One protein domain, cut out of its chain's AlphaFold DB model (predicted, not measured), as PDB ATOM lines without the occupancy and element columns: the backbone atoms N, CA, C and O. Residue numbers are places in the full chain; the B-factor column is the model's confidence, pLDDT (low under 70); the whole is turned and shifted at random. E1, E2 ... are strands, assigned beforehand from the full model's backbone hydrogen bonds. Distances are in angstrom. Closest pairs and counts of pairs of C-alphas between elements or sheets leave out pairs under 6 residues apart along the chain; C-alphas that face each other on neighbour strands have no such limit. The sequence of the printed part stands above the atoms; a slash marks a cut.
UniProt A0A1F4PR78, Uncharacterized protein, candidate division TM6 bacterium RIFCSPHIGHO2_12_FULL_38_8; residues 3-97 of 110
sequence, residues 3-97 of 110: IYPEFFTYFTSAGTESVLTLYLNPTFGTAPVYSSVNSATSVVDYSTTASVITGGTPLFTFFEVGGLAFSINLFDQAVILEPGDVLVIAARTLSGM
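What this domain is: This is residues 3 to 97 of the 110 residues of an uncharacterized protein of candidate division TM6 bacterium RIFCSPHIGHO2_12_FULL_38_8 (UniProt A0A1F4PR78). A small, loose two-layer sandwich of strands: the three-stranded sheet E3, E2, E5 is only partly face to face with the pair E1 and E4, and a long loop, residues 25 to 56, reaches out beyond the E5 edge. The printed part has 95 residues, with five named strands, E1 to E5, and no named helix. Both sheets are antiparallel, in the orders E3 - E2 - E5 and E1 - E4; the class is all strand, though under half of the residues, 38 of 95, are in named elements. The whole is compact, with a radius of gyration of the C-alphas of 14.1 A and spans of 40 by 33 by 26 A.

Where its parts are: E1, residues 3 to 12, begins at C-alpha 3 (-28.153, 48.409, 28.776), bends by 54 degrees at residue 6 and is 26.9 A long. E2, residues 17 to 24, is 23.6 A long, and E3, residues 57 to 65, 24.4 A. E4 is residues 70 to 73. E5, residues 87 to 93, ends at C-alpha 93 (-19.476, 40.174, 2.576).

How they stand to each other: E2 is the inner strand, and E2 and E3 form a hairpin; N 20 and O 62 are 2.9 A apart, within hydrogen-bond range. Across E2 and E5, N 21 and O 90 are 2.9 A apart. This sheet is twisted, with C-alphas up to 4.1 A off its best plane. Across E1 and E4, N 8 and O 72 are 3.0 A apart. E1 is near E3 and near E5, each with 5 pairs of C-alphas within 10 A; E2 and E4 are apart.

The domain as a whole: The C-alphas farthest apart, of Gly 15 and Ala 40, are 40.6 A from each other. The printed part has no cut. The links E2 to E3 and E4 to E5 are long; in the first, residues 27 to 28 pair with 53 to 54, antiparallel. Mean pLDDT of the printed part is 80.8, under 70 at residues 34 to 42, 66 to 68 and 96 to 97.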
ATOM      1  N   ILE A   3     -28.170  47.792  30.102       85.00
ATOM      2  CA  ILE A   3     -28.153  48.409  28.776       85.00
ATOM      3  C   ILE A   3     -29.207  47.738  27.899       85.00
ATOM      4  O   ILE A   3     -29.256  46.513  27.787       85.00
ATOM      5  N   TYR A   4     -30.017  48.566  27.243       87.50
ATOM      6  CA  TYR A   4     -31.104  48.145  26.368       87.50
ATOM      7  C   TYR A   4     -30.803  48.594  24.935       87.50
ATOM      8  O   TYR A   4     -30.933  49.784  24.638       87.50
ATOM      9  N   PRO A   5     -30.373  47.690  24.038       87.56
ATOM     10  CA  PRO A   5     -30.258  47.984  22.617       87.56
ATOM     11  C   PRO A   5     -31.621  48.351  22.021       87.56
ATOM     12  O   PRO A   5     -32.615  47.667  22.248       87.56
ATOM     13  N   GLU A   6     -31.663  49.421  21.233       89.00
ATOM     14  CA  GLU A   6     -32.914  50.010  20.747       89.00
ATOM     15  C   GLU A   6     -33.059  49.859  19.239       89.00
ATOM     16  O   GLU A   6     -33.972  49.193  18.758       89.00
ATOM     17  N   PHE A   7     -32.138  50.446  18.479       87.56
ATOM     18  CA  PHE A   7     -32.138  50.363  17.029       87.56
ATOM     19  C   PHE A   7     -30.774  49.945  16.536       87.56
ATOM     20  O   PHE A   7     -29.741  50.474  16.947       87.56
ATOM     21  N   PHE A   8     -30.789  49.020  15.591       87.31
ATOM     22  CA  PHE A   8     -29.611  48.640  14.846       87.31
ATOM     23  C   PHE A   8     -29.834  48.968  13.373       87.31
ATOM     24  O   PHE A   8     -30.852  48.578  12.809       87.31
ATOM     25  N   THR A   9     -28.912  49.695  12.745       87.25
ATOM     26  CA  THR A   9     -28.971  49.998  11.310       87.25
ATOM     27  C   THR A   9     -27.720  49.499  10.615       87.25
ATOM     28  O   THR A   9     -26.615  49.642  11.135       87.25
ATOM     29  N   TYR A  10     -27.894  48.948   9.421       85.94
ATOM     30  CA  TYR A  10     -26.817  48.453   8.580       85.94
ATOM     31  C   TYR A  10     -26.989  48.908   7.137       85.94
ATOM     32  O   TYR A  10     -28.108  48.963   6.629       85.94
ATOM     33  N   PHE A  11     -25.876  49.209   6.473       83.69
ATOM     34  CA  PHE A  11     -25.844  49.587   5.067       83.69
ATOM     35  C   PHE A  11     -24.566  49.088   4.384       83.69
ATOM     36  O   PHE A  11     -23.465  49.209   4.933       83.69
ATOM     37  N   THR A  12     -24.713  48.594   3.155       80.44
ATOM     38  CA  THR A  12     -23.612  48.288   2.230       80.44
ATOM     39  C   THR A  12     -23.792  49.039   0.918       80.44
ATOM     40  O   THR A  12     -24.881  49.499   0.572       80.44
ATOM     41  N   SER A  13     -22.712  49.166   0.151       74.31
ATOM     42  CA  SER A  13     -22.799  49.658  -1.223       74.31
ATOM     43  C   SER A  13     -23.632  48.719  -2.109       74.31
ATOM     44  O   SER A  13     -23.676  47.501  -1.919       74.31
ATOM     45  N   ALA A  14     -24.291  49.306  -3.114       72.12
ATOM     46  CA  ALA A  14     -25.166  48.590  -4.038       72.12
ATOM     47  C   ALA A  14     -24.466  47.397  -4.717       72.12
ATOM     48  O   ALA A  14     -23.312  47.493  -5.133       72.12
ATOM     49  N   GLY A  15     -25.198  46.287  -4.858       70.62
ATOM     50  CA  GLY A  15     -24.706  45.059  -5.492       70.62
ATOM     51  C   GLY A  15     -23.853  44.155  -4.595       70.62
ATOM     52  O   GLY A  15     -23.229  43.233  -5.112       70.62
ATOM     53  N   THR A  16     -23.817  44.402  -3.282       78.56
ATOM     54  CA  THR A  16     -23.113  43.546  -2.314       78.56
ATOM     55  C   THR A  16     -24.069  42.546  -1.688       78.56
ATOM     56  O   THR A  16     -25.140  42.927  -1.221       78.56
ATOM     57  N   GLU A  17     -23.668  41.280  -1.624       86.31
ATOM     58  CA  GLU A  17     -24.321  40.294  -0.765       86.31
ATOM     59  C   GLU A  17     -23.597  40.257   0.576       86.31
ATOM     60  O   GLU A  17     -22.375  40.069   0.629       86.31
ATOM     61  N   SER A  18     -24.332  40.430   1.667       86.31
ATOM     62  CA  SER A  18     -23.768  40.463   3.007       86.31
ATOM     63  C   SER A  18     -24.586  39.626   3.986       86.31
ATOM     64  O   SER A  18     -25.806  39.496   3.888       86.31
ATOM     65  N   VAL A  19     -23.880  39.013   4.932       87.31
ATOM     66  CA  VAL A  19     -24.464  38.377   6.109       87.31
ATOM     67  C   VAL A  19     -24.008  39.168   7.314       87.31
ATOM     68  O   VAL A  19     -22.812  39.399   7.505       87.31
ATOM     69  N   LEU A  20     -24.966  39.548   8.140       87.81
ATOM     70  CA  LEU A  20     -24.720  40.213   9.397       87.81
ATOM     71  C   LEU A  20     -25.264  39.358  10.533       87.81
ATOM     72  O   LEU A  20     -26.413  38.933  10.476       87.81
ATOM     73  N   THR A  21     -24.483  39.165  11.587       89.88
ATOM     74  CA  THR A  21     -24.944  38.474  12.790       89.88
ATOM     75  C   THR A  21     -24.645  39.300  14.033       89.88
ATOM     76  O   THR A  21     -23.518  39.765  14.213       89.88
ATOM     77  N   LEU A  22     -25.643  39.460  14.904       90.62
ATOM     78  CA  LEU A  22     -25.453  39.964  16.260       90.62
ATOM     79  C   LEU A  22     -25.134  38.788  17.184       90.62
ATOM     80  O   LEU A  22     -25.906  37.832  17.253       90.62
ATOM     81  N   TYR A  23     -24.023  38.873  17.907       92.62
ATOM     82  CA  TYR A  23     -23.596  37.882  18.890       92.62
ATOM     83  C   TYR A  23     -23.566  38.486  20.289       92.62
ATOM     84  O   TYR A  23     -23.017  39.569  20.482       92.62
ATOM     85  N   LEU A  24     -24.080  37.744  21.265       92.75
ATOM     86  CA  LEU A  24     -23.879  38.006  22.684       92.75
ATOM     87  C   LEU A  24     -22.720  37.155  23.207       92.75
ATOM     88  O   LEU A  24     -22.713  35.933  23.031       92.75
ATOM     89  N   ASN A  25     -21.760  37.803  23.859       92.88
ATOM     90  CA  ASN A  25     -20.592  37.194  24.494       92.88
ATOM     91  C   ASN A  25     -19.799  36.230  23.591       92.88
ATOM     92  O   ASN A  25     -19.463  35.122  24.026       92.88
ATOM     93  N   PRO A  26     -19.501  36.586  22.323       92.81
ATOM     94  CA  PRO A  26     -18.623  35.759  21.511       92.81
ATOM     95  C   PRO A  26     -17.190  35.778  22.050       92.81
ATOM     96  O   PRO A  26     -16.751  36.712  22.721       92.81
ATOM     97  N   THR A  27     -16.429  34.758  21.675       90.31
ATOM     98  CA  THR A  27     -14.974  34.728  21.836       90.31
ATOM     99  C   THR A  27     -14.300  34.900  20.484       90.31
ATOM    100  O   THR A  27     -14.833  34.499  19.446       90.31
ATOM    101  N   PHE A  28     -13.110  35.488  20.500       86.44
ATOM    102  CA  PHE A  28     -12.304  35.725  19.312       86.44
ATOM    103  C   PHE A  28     -10.956  35.033  19.471       86.44
ATOM    104  O   PHE A  28     -10.427  34.967  20.580       86.44
ATOM    105  N   GLY A  29     -10.370  34.563  18.366       80.75
ATOM    106  CA  GLY A  29      -9.008  34.009  18.394       80.75
ATOM    107  C   GLY A  29      -7.970  35.036  18.869       80.75
ATOM    108  O   GLY A  29      -7.113  34.721  19.691       80.75
ATOM    109  N   THR A  30      -8.112  36.282  18.409       78.31
ATOM    110  CA  THR A  30      -7.398  37.453  18.931       78.31
ATOM    111  C   THR A  30      -8.436  38.448  19.422       78.31
ATOM    112  O   THR A  30      -9.313  38.840  18.651       78.31
ATOM    113  N   ALA A  31      -8.354  38.842  20.694       73.31
ATOM    114  CA  ALA A  31      -9.299  39.784  21.277       73.31
ATOM    115  C   ALA A  31      -9.227  41.156  20.569       73.31
ATOM    116  O   ALA A  31      -8.119  41.644  20.320       73.31
ATOM    117  N   PRO A  32     -10.376  41.783  20.260       74.69
ATOM    118  CA  PRO A  32     -10.430  43.181  19.841       74.69
ATOM    119  C   PRO A  32      -9.834  44.110  20.921       74.69
ATOM    120  O   PRO A  32      -9.889  43.809  22.118       74.69
ATOM    121  N   VAL A  33      -9.230  45.223  20.505       72.94
ATOM    122  CA  VAL A  33      -8.648  46.247  21.382       72.94
ATOM    123  C   VAL A  33      -9.640  47.396  21.571       72.94
ATOM    124  O   VAL A  33      -9.661  48.354  20.805       72.94
ATOM    125  N   TYR A  34     -10.425  47.337  22.644       68.06
ATOM    126  CA  TYR A  34     -11.443  48.344  22.943       68.06
ATOM    127  C   TYR A  34     -10.913  49.777  23.029       68.06
ATOM    128  O   TYR A  34      -9.944  50.065  23.734       68.06
ATOM    129  N   SER A  35     -11.625  50.688  22.365       65.50
ATOM    130  CA  SER A  35     -11.479  52.128  22.545       65.50
ATOM    131  C   SER A  35     -12.610  52.642  23.436       65.50
ATOM    132  O   SER A  35     -13.784  52.316  23.258       65.50
ATOM    133  N   SER A  36     -12.277  53.448  24.439       61.78
ATOM    134  CA  SER A  36     -13.295  54.015  25.322       61.78
ATOM    135  C   SER A  36     -14.185  55.001  24.564       61.78
ATOM    136  O   SER A  36     -13.675  55.942  23.960       61.78
ATOM    137  N   VAL A  37     -15.510  54.822  24.632       62.97
ATOM    138  CA  VAL A  37     -16.470  55.838  24.158       62.97
ATOM    139  C   VAL A  37     -16.556  56.959  25.190       62.97
ATOM    140  O   VAL A  37     -16.545  58.138  24.842       62.97
ATOM    141  N   ASN A  38     -16.551  56.594  26.473       63.19
ATOM    142  CA  ASN A  38     -16.203  57.475  27.582       63.19
ATOM    143  C   ASN A  38     -15.365  56.695  28.617       63.19
ATOM    144  O   ASN A  38     -15.319  55.466  28.602       63.19
ATOM    145  N   SER A  39     -14.699  57.393  29.534       55.94
ATOM    146  CA  SER A  39     -13.833  56.768  30.545       55.94
ATOM    147  C   SER A  39     -14.579  56.105  31.717       55.94
ATOM    148  O   SER A  39     -13.929  55.736  32.691       55.94
ATOM    149  N   ALA A  40     -15.915  56.024  31.688       57.12
ATOM    150  CA  ALA A  40     -16.731  55.719  32.867       57.12
ATOM    151  C   ALA A  40     -17.786  54.607  32.689       57.12
ATOM    152  O   ALA A  40     -18.089  53.948  33.677       57.12
ATOM    153  N   THR A  41     -18.366  54.390  31.501       60.38
ATOM    154  CA  THR A  41     -19.572  53.548  31.353       60.38
ATOM    155  C   THR A  41     -19.630  52.678  30.098       60.38
ATOM    156  O   THR A  41     -20.190  51.593  30.184       60.38
ATOM    157  N   SER A  42     -19.027  53.076  28.971       65.44
ATOM    158  CA  SER A  42     -19.157  52.325  27.711       65.44
ATOM    159  C   SER A  42     -17.878  52.353  26.864       65.44
ATOM    160  O   SER A  42     -17.232  53.393  26.691       65.44
ATOM    161  N   VAL A  43     -17.512  51.197  26.302       72.06
ATOM    162  CA  VAL A  43     -16.380  51.024  25.378       72.06
ATOM    163  C   VAL A  43     -16.872  50.382  24.085       72.06
ATOM    164  O   VAL A  43     -17.759  49.535  24.112       72.06
ATOM    165  N   VAL A  44     -16.312  50.787  22.950       76.31
ATOM    166  CA  VAL A  44     -16.629  50.221  21.635       76.31
ATOM    167  C   VAL A  44     -15.319  49.871  20.955       76.31
ATOM    168  O   VAL A  44     -14.324  50.585  21.077       76.31
ATOM    169  N   ASP A  45     -15.320  48.768  20.221       75.25
ATOM    170  CA  ASP A  45     -14.235  48.452  19.311       75.25
ATOM    171  C   ASP A  45     -14.755  48.057  17.937       75.25
ATOM    172  O   ASP A  45     -15.906  47.642  17.783       75.25
ATOM    173  N   TYR A  46     -13.870  48.121  16.953       75.69
ATOM    174  CA  TYR A  46     -14.039  47.429  15.693       75.69
ATOM    175  C   TYR A  46     -12.728  46.741  15.316       75.69
ATOM    176  O   TYR A  46     -11.637  47.283  15.463       75.69
ATOM    177  N   SER A  47     -12.836  45.537  14.768       77.62
ATOM    178  CA  SER A  47     -11.688  44.822  14.228       77.62
ATOM    179  C   SER A  47     -12.023  44.278  12.852       77.62
ATOM    180  O   SER A  47     -13.081  43.690  12.643       77.62
ATOM    181  N   THR A  48     -11.102  44.464  11.909       75.94
ATOM    182  CA  THR A  48     -11.152  43.835  10.581       75.94
ATOM    183  C   THR A  48     -10.266  42.590  10.501       75.94
ATOM    184  O   THR A  48     -10.329  41.853   9.519       75.94
ATOM    185  N   THR A  49      -9.442  42.340  11.525       78.75
ATOM    186  CA  THR A  49      -8.483  41.226  11.576       78.75
ATOM    187  C   THR A  49      -8.943  40.087  12.483       78.75
ATOM    188  O   THR A  49      -8.571  38.939  12.241       78.75
ATOM    189  N   ALA A  50      -9.783  40.363  13.487       79.69
ATOM    190  CA  ALA A  50     -10.432  39.352  14.321       79.69
ATOM    191  C   ALA A  50     -11.588  38.683  13.552       79.69
ATOM    192  O   ALA A  50     -12.763  38.917  13.809       79.69
ATOM    193  N   SER A  51     -11.237  37.860  12.564       77.12
ATOM    194  CA  SER A  51     -12.178  37.249  11.616       77.12
ATOM    195  C   SER A  51     -12.764  35.910  12.075       77.12
ATOM    196  O   SER A  51     -13.673  35.387  11.431       77.12
ATOM    197  N   VAL A  52     -12.259  35.344  13.175       84.94
ATOM    198  CA  VAL A  52     -12.722  34.061  13.718       84.94
ATOM    199  C   VAL A  52     -13.502  34.309  15.000       84.94
ATOM    200  O   VAL A  52     -12.921  34.650  16.031       84.94
ATOM    201  N   ILE A  53     -14.815  34.109  14.909       87.38
ATOM    202  CA  ILE A  53     -15.748  34.139  16.033       87.38
ATOM    203  C   ILE A  53     -16.031  32.700  16.458       87.38
ATOM    204  O   ILE A  53     -16.439  31.872  15.640       87.38
ATOM    205  N   THR A  54     -15.835  32.404  17.738       89.00
ATOM    206  CA  THR A  54     -16.194  31.127  18.361       89.00
ATOM    207  C   THR A  54     -17.050  31.356  19.600       89.00
ATOM    208  O   THR A  54     -16.940  32.387  20.261       89.00
ATOM    209  N   GLY A  55     -17.890  30.385  19.962       90.12
ATOM    210  CA  GLY A  55     -18.764  30.513  21.132       90.12
ATOM    211  C   GLY A  55     -19.777  31.659  21.011       90.12
ATOM    212  O   GLY A  55     -20.121  32.079  19.905       90.12
ATOM    213  N   GLY A  56     -20.249  32.145  22.161       91.19
ATOM    214  CA  GLY A  56     -21.314  33.145  22.245       91.19
ATOM    215  C   GLY A  56     -22.676  32.633  21.773       91.19
ATOM    216  O   GLY A  56     -22.825  31.494  21.327       91.19
ATOM    217  N   THR A  57     -23.680  33.500  21.874       93.56
ATOM    218  CA  THR A  57     -25.040  33.226  21.394       93.56
ATOM    219  C   THR A  57     -25.351  34.137  20.211       93.56
ATOM    220  O   THR A  57     -25.369  35.355  20.394       93.56
ATOM    221  N   PRO A  58     -25.595  33.604  18.997       92.62
ATOM    222  CA  PRO A  58     -26.135  34.414  17.915       92.62
ATOM    223  C   PRO A  58     -27.565  34.818  18.281       92.62
ATOM    224  O   PRO A  58     -28.422  33.961  18.485       92.62
ATOM    225  N   LEU A  59     -27.814  36.120  18.388       90.44
ATOM    226  CA  LEU A  59     -29.139  36.662  18.680       90.44
ATOM    227  C   LEU A  59     -29.957  36.786  17.394       90.44
ATOM    228  O   LEU A  59     -31.090  36.322  17.322       90.44
ATOM    229  N   PHE A  60     -29.352  37.375  16.360       87.81
ATOM    230  CA  PHE A  60     -30.002  37.623  15.077       87.81
ATOM    231  C   PHE A  60     -29.021  37.463  13.929       87.81
ATOM    232  O   PHE A  60     -27.883  37.916  14.032       87.81
ATOM    233  N   THR A  61     -29.485  36.893  12.818       89.56
ATOM    234  CA  THR A  61     -28.740  36.843  11.557       89.56
ATOM    235  C   THR A  61     -29.594  37.419  10.441       89.56
ATOM    236  O   THR A  61     -30.741  37.017  10.250       89.56
ATOM    237  N   PHE A  62     -29.009  38.339   9.688       85.12
ATOM    238  CA  PHE A  62     -29.624  39.017   8.563       85.12
ATOM    239  C   PHE A  62     -28.823  38.733   7.305       85.12
ATOM    240  O   PHE A  62     -27.592  38.688   7.327       85.12
ATOM    241  N   PHE A  63     -29.543  38.550   6.207       86.12
ATOM    242  CA  PHE A  63     -28.976  38.460   4.876       86.12
ATOM    243  C   PHE A  63     -29.479  39.647   4.067       86.12
ATOM    244  O   PHE A  63     -30.685  39.900   4.028       86.12
ATOM    245  N   GLU A  64     -28.562  40.376   3.448       81.56
ATOM    246  CA  GLU A  64     -28.862  41.554   2.644       81.56
ATOM    247  C   GLU A  64     -28.215  41.420   1.267       81.56
ATOM    248  O   GLU A  64     -27.088  40.942   1.131       81.56
ATOM    249  N   VAL A  65     -28.965  41.822   0.241       81.31
ATOM    250  CA  VAL A  65     -28.521  41.825  -1.152       81.31
ATOM    251  C   VAL A  65     -28.793  43.201  -1.733       81.31
ATOM    252  O   VAL A  65     -29.918  43.503  -2.119       81.31
ATOM    253  N   GLY A  66     -27.737  43.999  -1.827       69.56
ATOM    254  CA  GLY A  66     -27.695  45.249  -2.564       69.56
ATOM    255  C   GLY A  66     -28.570  46.384  -2.024       69.56
ATOM    256  O   GLY A  66     -29.752  46.490  -2.333       69.56
ATOM    257  N   GLY A  67     -27.903  47.391  -1.465       63.84
ATOM    258  CA  GLY A  67     -28.201  48.799  -1.737       63.84
ATOM    259  C   GLY A  67     -29.378  49.418  -0.994       63.84
ATOM    260  O   GLY A  67     -29.844  50.475  -1.418       63.84
ATOM    261  N   LEU A  68     -29.825  48.840   0.118       65.50
ATOM    262  CA  LEU A  68     -30.728  49.536   1.032       65.50
ATOM    263  C   LEU A  68     -30.214  49.433   2.461       65.50
ATOM    264  O   LEU A  68     -29.852  48.364   2.942       65.50
ATOM    265  N   ALA A  69     -30.195  50.581   3.139       74.38
ATOM    266  CA  ALA A  69     -30.029  50.592   4.578       74.38
ATOM    267  C   ALA A  69     -31.226  49.857   5.185       74.38
ATOM    268  O   ALA A  69     -32.372  50.176   4.853       74.38
ATOM    269  N   PHE A  70     -30.977  48.892   6.061       79.94
ATOM    270  CA  PHE A  70     -32.032  48.291   6.865       79.94
ATOM    271  C   PHE A  70     -31.842  48.674   8.323       79.94
ATOM    272  O   PHE A  70     -30.724  48.694   8.836       79.94
ATOM    273  N   SER A  71     -32.957  48.966   8.982       84.06
ATOM    274  CA  SER A  71     -33.010  49.232  10.413       84.06
ATOM    275  C   SER A  71     -33.869  48.170  11.079       84.06
ATOM    276  O   SER A  71     -34.960  47.850  10.607       84.06
ATOM    277  N   ILE A  72     -33.376  47.634  12.183       83.19
ATOM    278  CA  ILE A  72     -34.075  46.680  13.031       83.19
ATOM    279  C   ILE A  72     -34.383  47.367  14.345       83.19
ATOM    280  O   ILE A  72     -33.505  47.957  14.978       83.19
ATOM    281  N   ASN A  73     -35.643  47.258  14.743       85.94
ATOM    282  CA  ASN A  73     -36.075  47.623  16.073       85.94
ATOM    283  C   ASN A  73     -35.766  46.464  17.034       85.94
ATOM    284  O   ASN A  73     -36.323  45.373  16.897       85.94
ATOM    285  N   LEU A  74     -34.861  46.703  17.978       84.56
ATOM    286  CA  LEU A  74     -34.465  45.767  19.026       84.56
ATOM    287  C   LEU A  74     -35.281  45.946  20.317       84.56
ATOM    288  O   LEU A  74     -35.212  45.068  21.174       84.56
ATOM    289  N   PHE A  75     -36.112  46.994  20.440       80.75
ATOM    290  CA  PHE A  75     -36.960  47.202  21.624       80.75
ATOM    291  C   PHE A  75     -37.855  45.999  21.929       80.75
ATOM    292  O   PHE A  75     -37.966  45.582  23.080       80.75
ATOM    293  N   ASP A  76     -38.472  45.421  20.898       73.25
ATOM    294  CA  ASP A  76     -39.416  44.309  21.058       73.25
ATOM    295  C   ASP A  76     -38.714  42.960  21.281       73.25
ATOM    296  O   ASP A  76     -39.365  41.947  21.533       73.25
ATOM    297  N   GLN A  77     -37.384  42.928  21.175       74.88
ATOM    298  CA  GLN A  77     -36.591  41.701  21.205       74.88
ATOM    299  C   GLN A  77     -36.053  41.349  22.599       74.88
ATOM    300  O   GLN A  77     -35.385  40.328  22.746       74.88
ATOM    301  N   ALA A  78     -36.348  42.174  23.615       75.19
ATOM    302  CA  ALA A  78     -35.986  41.952  25.020       75.19
ATOM    303  C   ALA A  78     -34.500  41.599  25.244       75.19
ATOM    304  O   ALA A  78     -34.163  40.824  26.139       75.19
ATOM    305  N   VAL A  79     -33.601  42.163  24.431       83.81
ATOM    306  CA  VAL A  79     -32.160  42.035  24.660       83.81
ATOM    307  C   VAL A  79     -31.795  42.965  25.810       83.81
ATOM    308  O   VAL A  79     -31.935  44.180  25.695       83.81
ATOM    309  N   ILE A  80     -31.346  42.387  26.919       87.44
ATOM    310  CA  ILE A  80     -30.853  43.115  28.089       87.44
ATOM    311  C   ILE A  80     -29.392  42.722  28.247       87.44
ATOM    312  O   ILE A  80     -29.083  41.530  28.276       87.44
ATOM    313  N   LEU A  81     -28.505  43.714  28.276       87.69
ATOM    314  CA  LEU A  81     -27.084  43.494  28.521       87.69
ATOM    315  C   LEU A  81     -26.772  43.812  29.979       87.69
ATOM    316  O   LEU A  81     -27.053  44.917  30.462       87.69
ATOM    317  N   GLU A  82     -26.164  42.842  30.647       88.00
ATOM    318  CA  GLU A  82     -25.687  42.958  32.018       88.00
ATOM    319  C   GLU A  82     -24.246  43.494  32.061       88.00
ATOM    320  O   GLU A  82     -23.507  43.425  31.071       88.00
ATOM    321  N   PRO A  83     -23.782  44.017  33.211       84.19
ATOM    322  CA  PRO A  83     -22.391  44.420  33.369       84.19
ATOM    323  C   PRO A  83     -21.412  43.286  33.028       84.19
ATOM    324  O   PRO A  83     -21.383  42.249  33.688       84.19
ATOM    325  N   GLY A  84     -20.563  43.527  32.027       84.00
ATOM    326  CA  GLY A  84     -19.576  42.561  31.536       84.00
ATOM    327  C   GLY A  84     -20.000  41.813  30.272       84.00
ATOM    328  O   GLY A  84     -19.146  41.164  29.665       84.00
ATOM    329  N   ASP A  85     -21.258  41.944  29.843       88.38
ATOM    330  CA  ASP A  85     -21.690  41.432  28.548       88.38
ATOM    331  C   ASP A  85     -21.057  42.217  27.394       88.38
ATOM    332  O   ASP A  85     -20.834  43.428  27.454       88.38
ATOM    333  N   VAL A  86     -20.792  41.505  26.303       87.88
ATOM    334  CA  VAL A  86     -20.226  42.029  25.064       87.88
ATOM    335  C   VAL A  86     -21.183  41.707  23.925       87.88
ATOM    336  O   VAL A  86     -21.340  40.551  23.530       87.88
ATOM    337  N   LEU A  87     -21.803  42.743  23.365       89.44
ATOM    338  CA  LEU A  87     -22.602  42.639  22.148       89.44
ATOM    339  C   LEU A  87     -21.731  42.953  20.930       89.44
ATOM    340  O   LEU A  87     -21.064  43.984  20.877       89.44
ATOM    341  N   VAL A  88     -21.749  42.069  19.935       89.62
ATOM    342  CA  VAL A  88     -20.897  42.165  18.745       89.62
ATOM    343  C   VAL A  88     -21.740  42.127  17.489       89.62
ATOM    344  O   VAL A  88     -22.588  41.255  17.325       89.62
ATOM    345  N   ILE A  89     -21.439  43.033  16.564       88.12
ATOM    346  CA  ILE A  89     -21.974  43.025  15.206       88.12
ATOM    347  C   ILE A  89     -20.900  42.448  14.285       88.12
ATOM    348  O   ILE A  89     -19.861  43.066  14.059       88.12
ATOM    349  N   ALA A  90     -21.147  41.257  13.749       88.31
ATOM    350  CA  ALA A  90     -20.260  40.593  12.806       88.31
ATOM    351  C   ALA A  90     -20.813  40.739  11.389       88.31
ATOM    352  O   ALA A  90     -21.859  40.175  11.074       88.31
ATOM    353  N   ALA A  91     -20.112  41.481  10.534       86.00
ATOM    354  CA  ALA A  91     -20.459  41.631   9.126       86.00
ATOM    355  C   ALA A  91     -19.522  40.794   8.254       86.00
ATOM    356  O   ALA A  91     -18.301  40.846   8.405       86.00
ATOM    357  N   ARG A  92     -20.087  40.061   7.298       85.50
ATOM    358  CA  ARG A  92     -19.352  39.316   6.279       85.50
ATOM    359  C   ARG A  92     -19.930  39.638   4.910       85.50
ATOM    360  O   ARG A  92     -21.099  39.364   4.664       85.50
ATOM    361  N   THR A  93     -19.106  40.130   3.994       83.50
ATOM    362  CA  THR A  93     -19.476  40.174   2.576       83.50
ATOM    363  C   THR A  93     -19.289  38.783   1.962       83.50
ATOM    364  O   THR A  93     -18.302  38.091   2.231       83.50
ATOM    365  N   LEU A  94     -20.268  38.325   1.184       83.38
ATOM    366  CA  LEU A  94     -20.205  37.061   0.442       83.38
ATOM    367  C   LEU A  94     -19.648  37.259  -0.969       83.38
ATOM    368  O   LEU A  94     -19.045  36.342  -1.527       83.38
ATOM    369  N   SER A  95     -19.804  38.459  -1.524       79.12
ATOM    370  CA  SER A  95     -19.271  38.854  -2.823       79.12
ATOM    371  C   SER A  95     -18.823  40.318  -2.797       79.12
ATOM    372  O   SER A  95     -19.415  41.155  -2.119       79.12
ATOM    373  N   GLY A  96     -17.742  40.624  -3.524       68.44
ATOM    374  CA  GLY A  96     -17.168  41.972  -3.591       68.44
ATOM    375  C   GLY A  96     -16.401  42.416  -2.335       68.44
ATOM    376  O   GLY A  96     -16.568  41.889  -1.234       68.44
ATOM    377  N   MET A  97     -15.518  43.404  -2.515       59.31
ATOM    378  CA  MET A  97     -14.856  44.113  -1.419       59.31
ATOM    379  C   MET A  97     -15.587  45.434  -1.228       59.31
ATOM    380  O   MET A  97     -15.544  46.277  -2.119       59.31
TER     381      MET A  97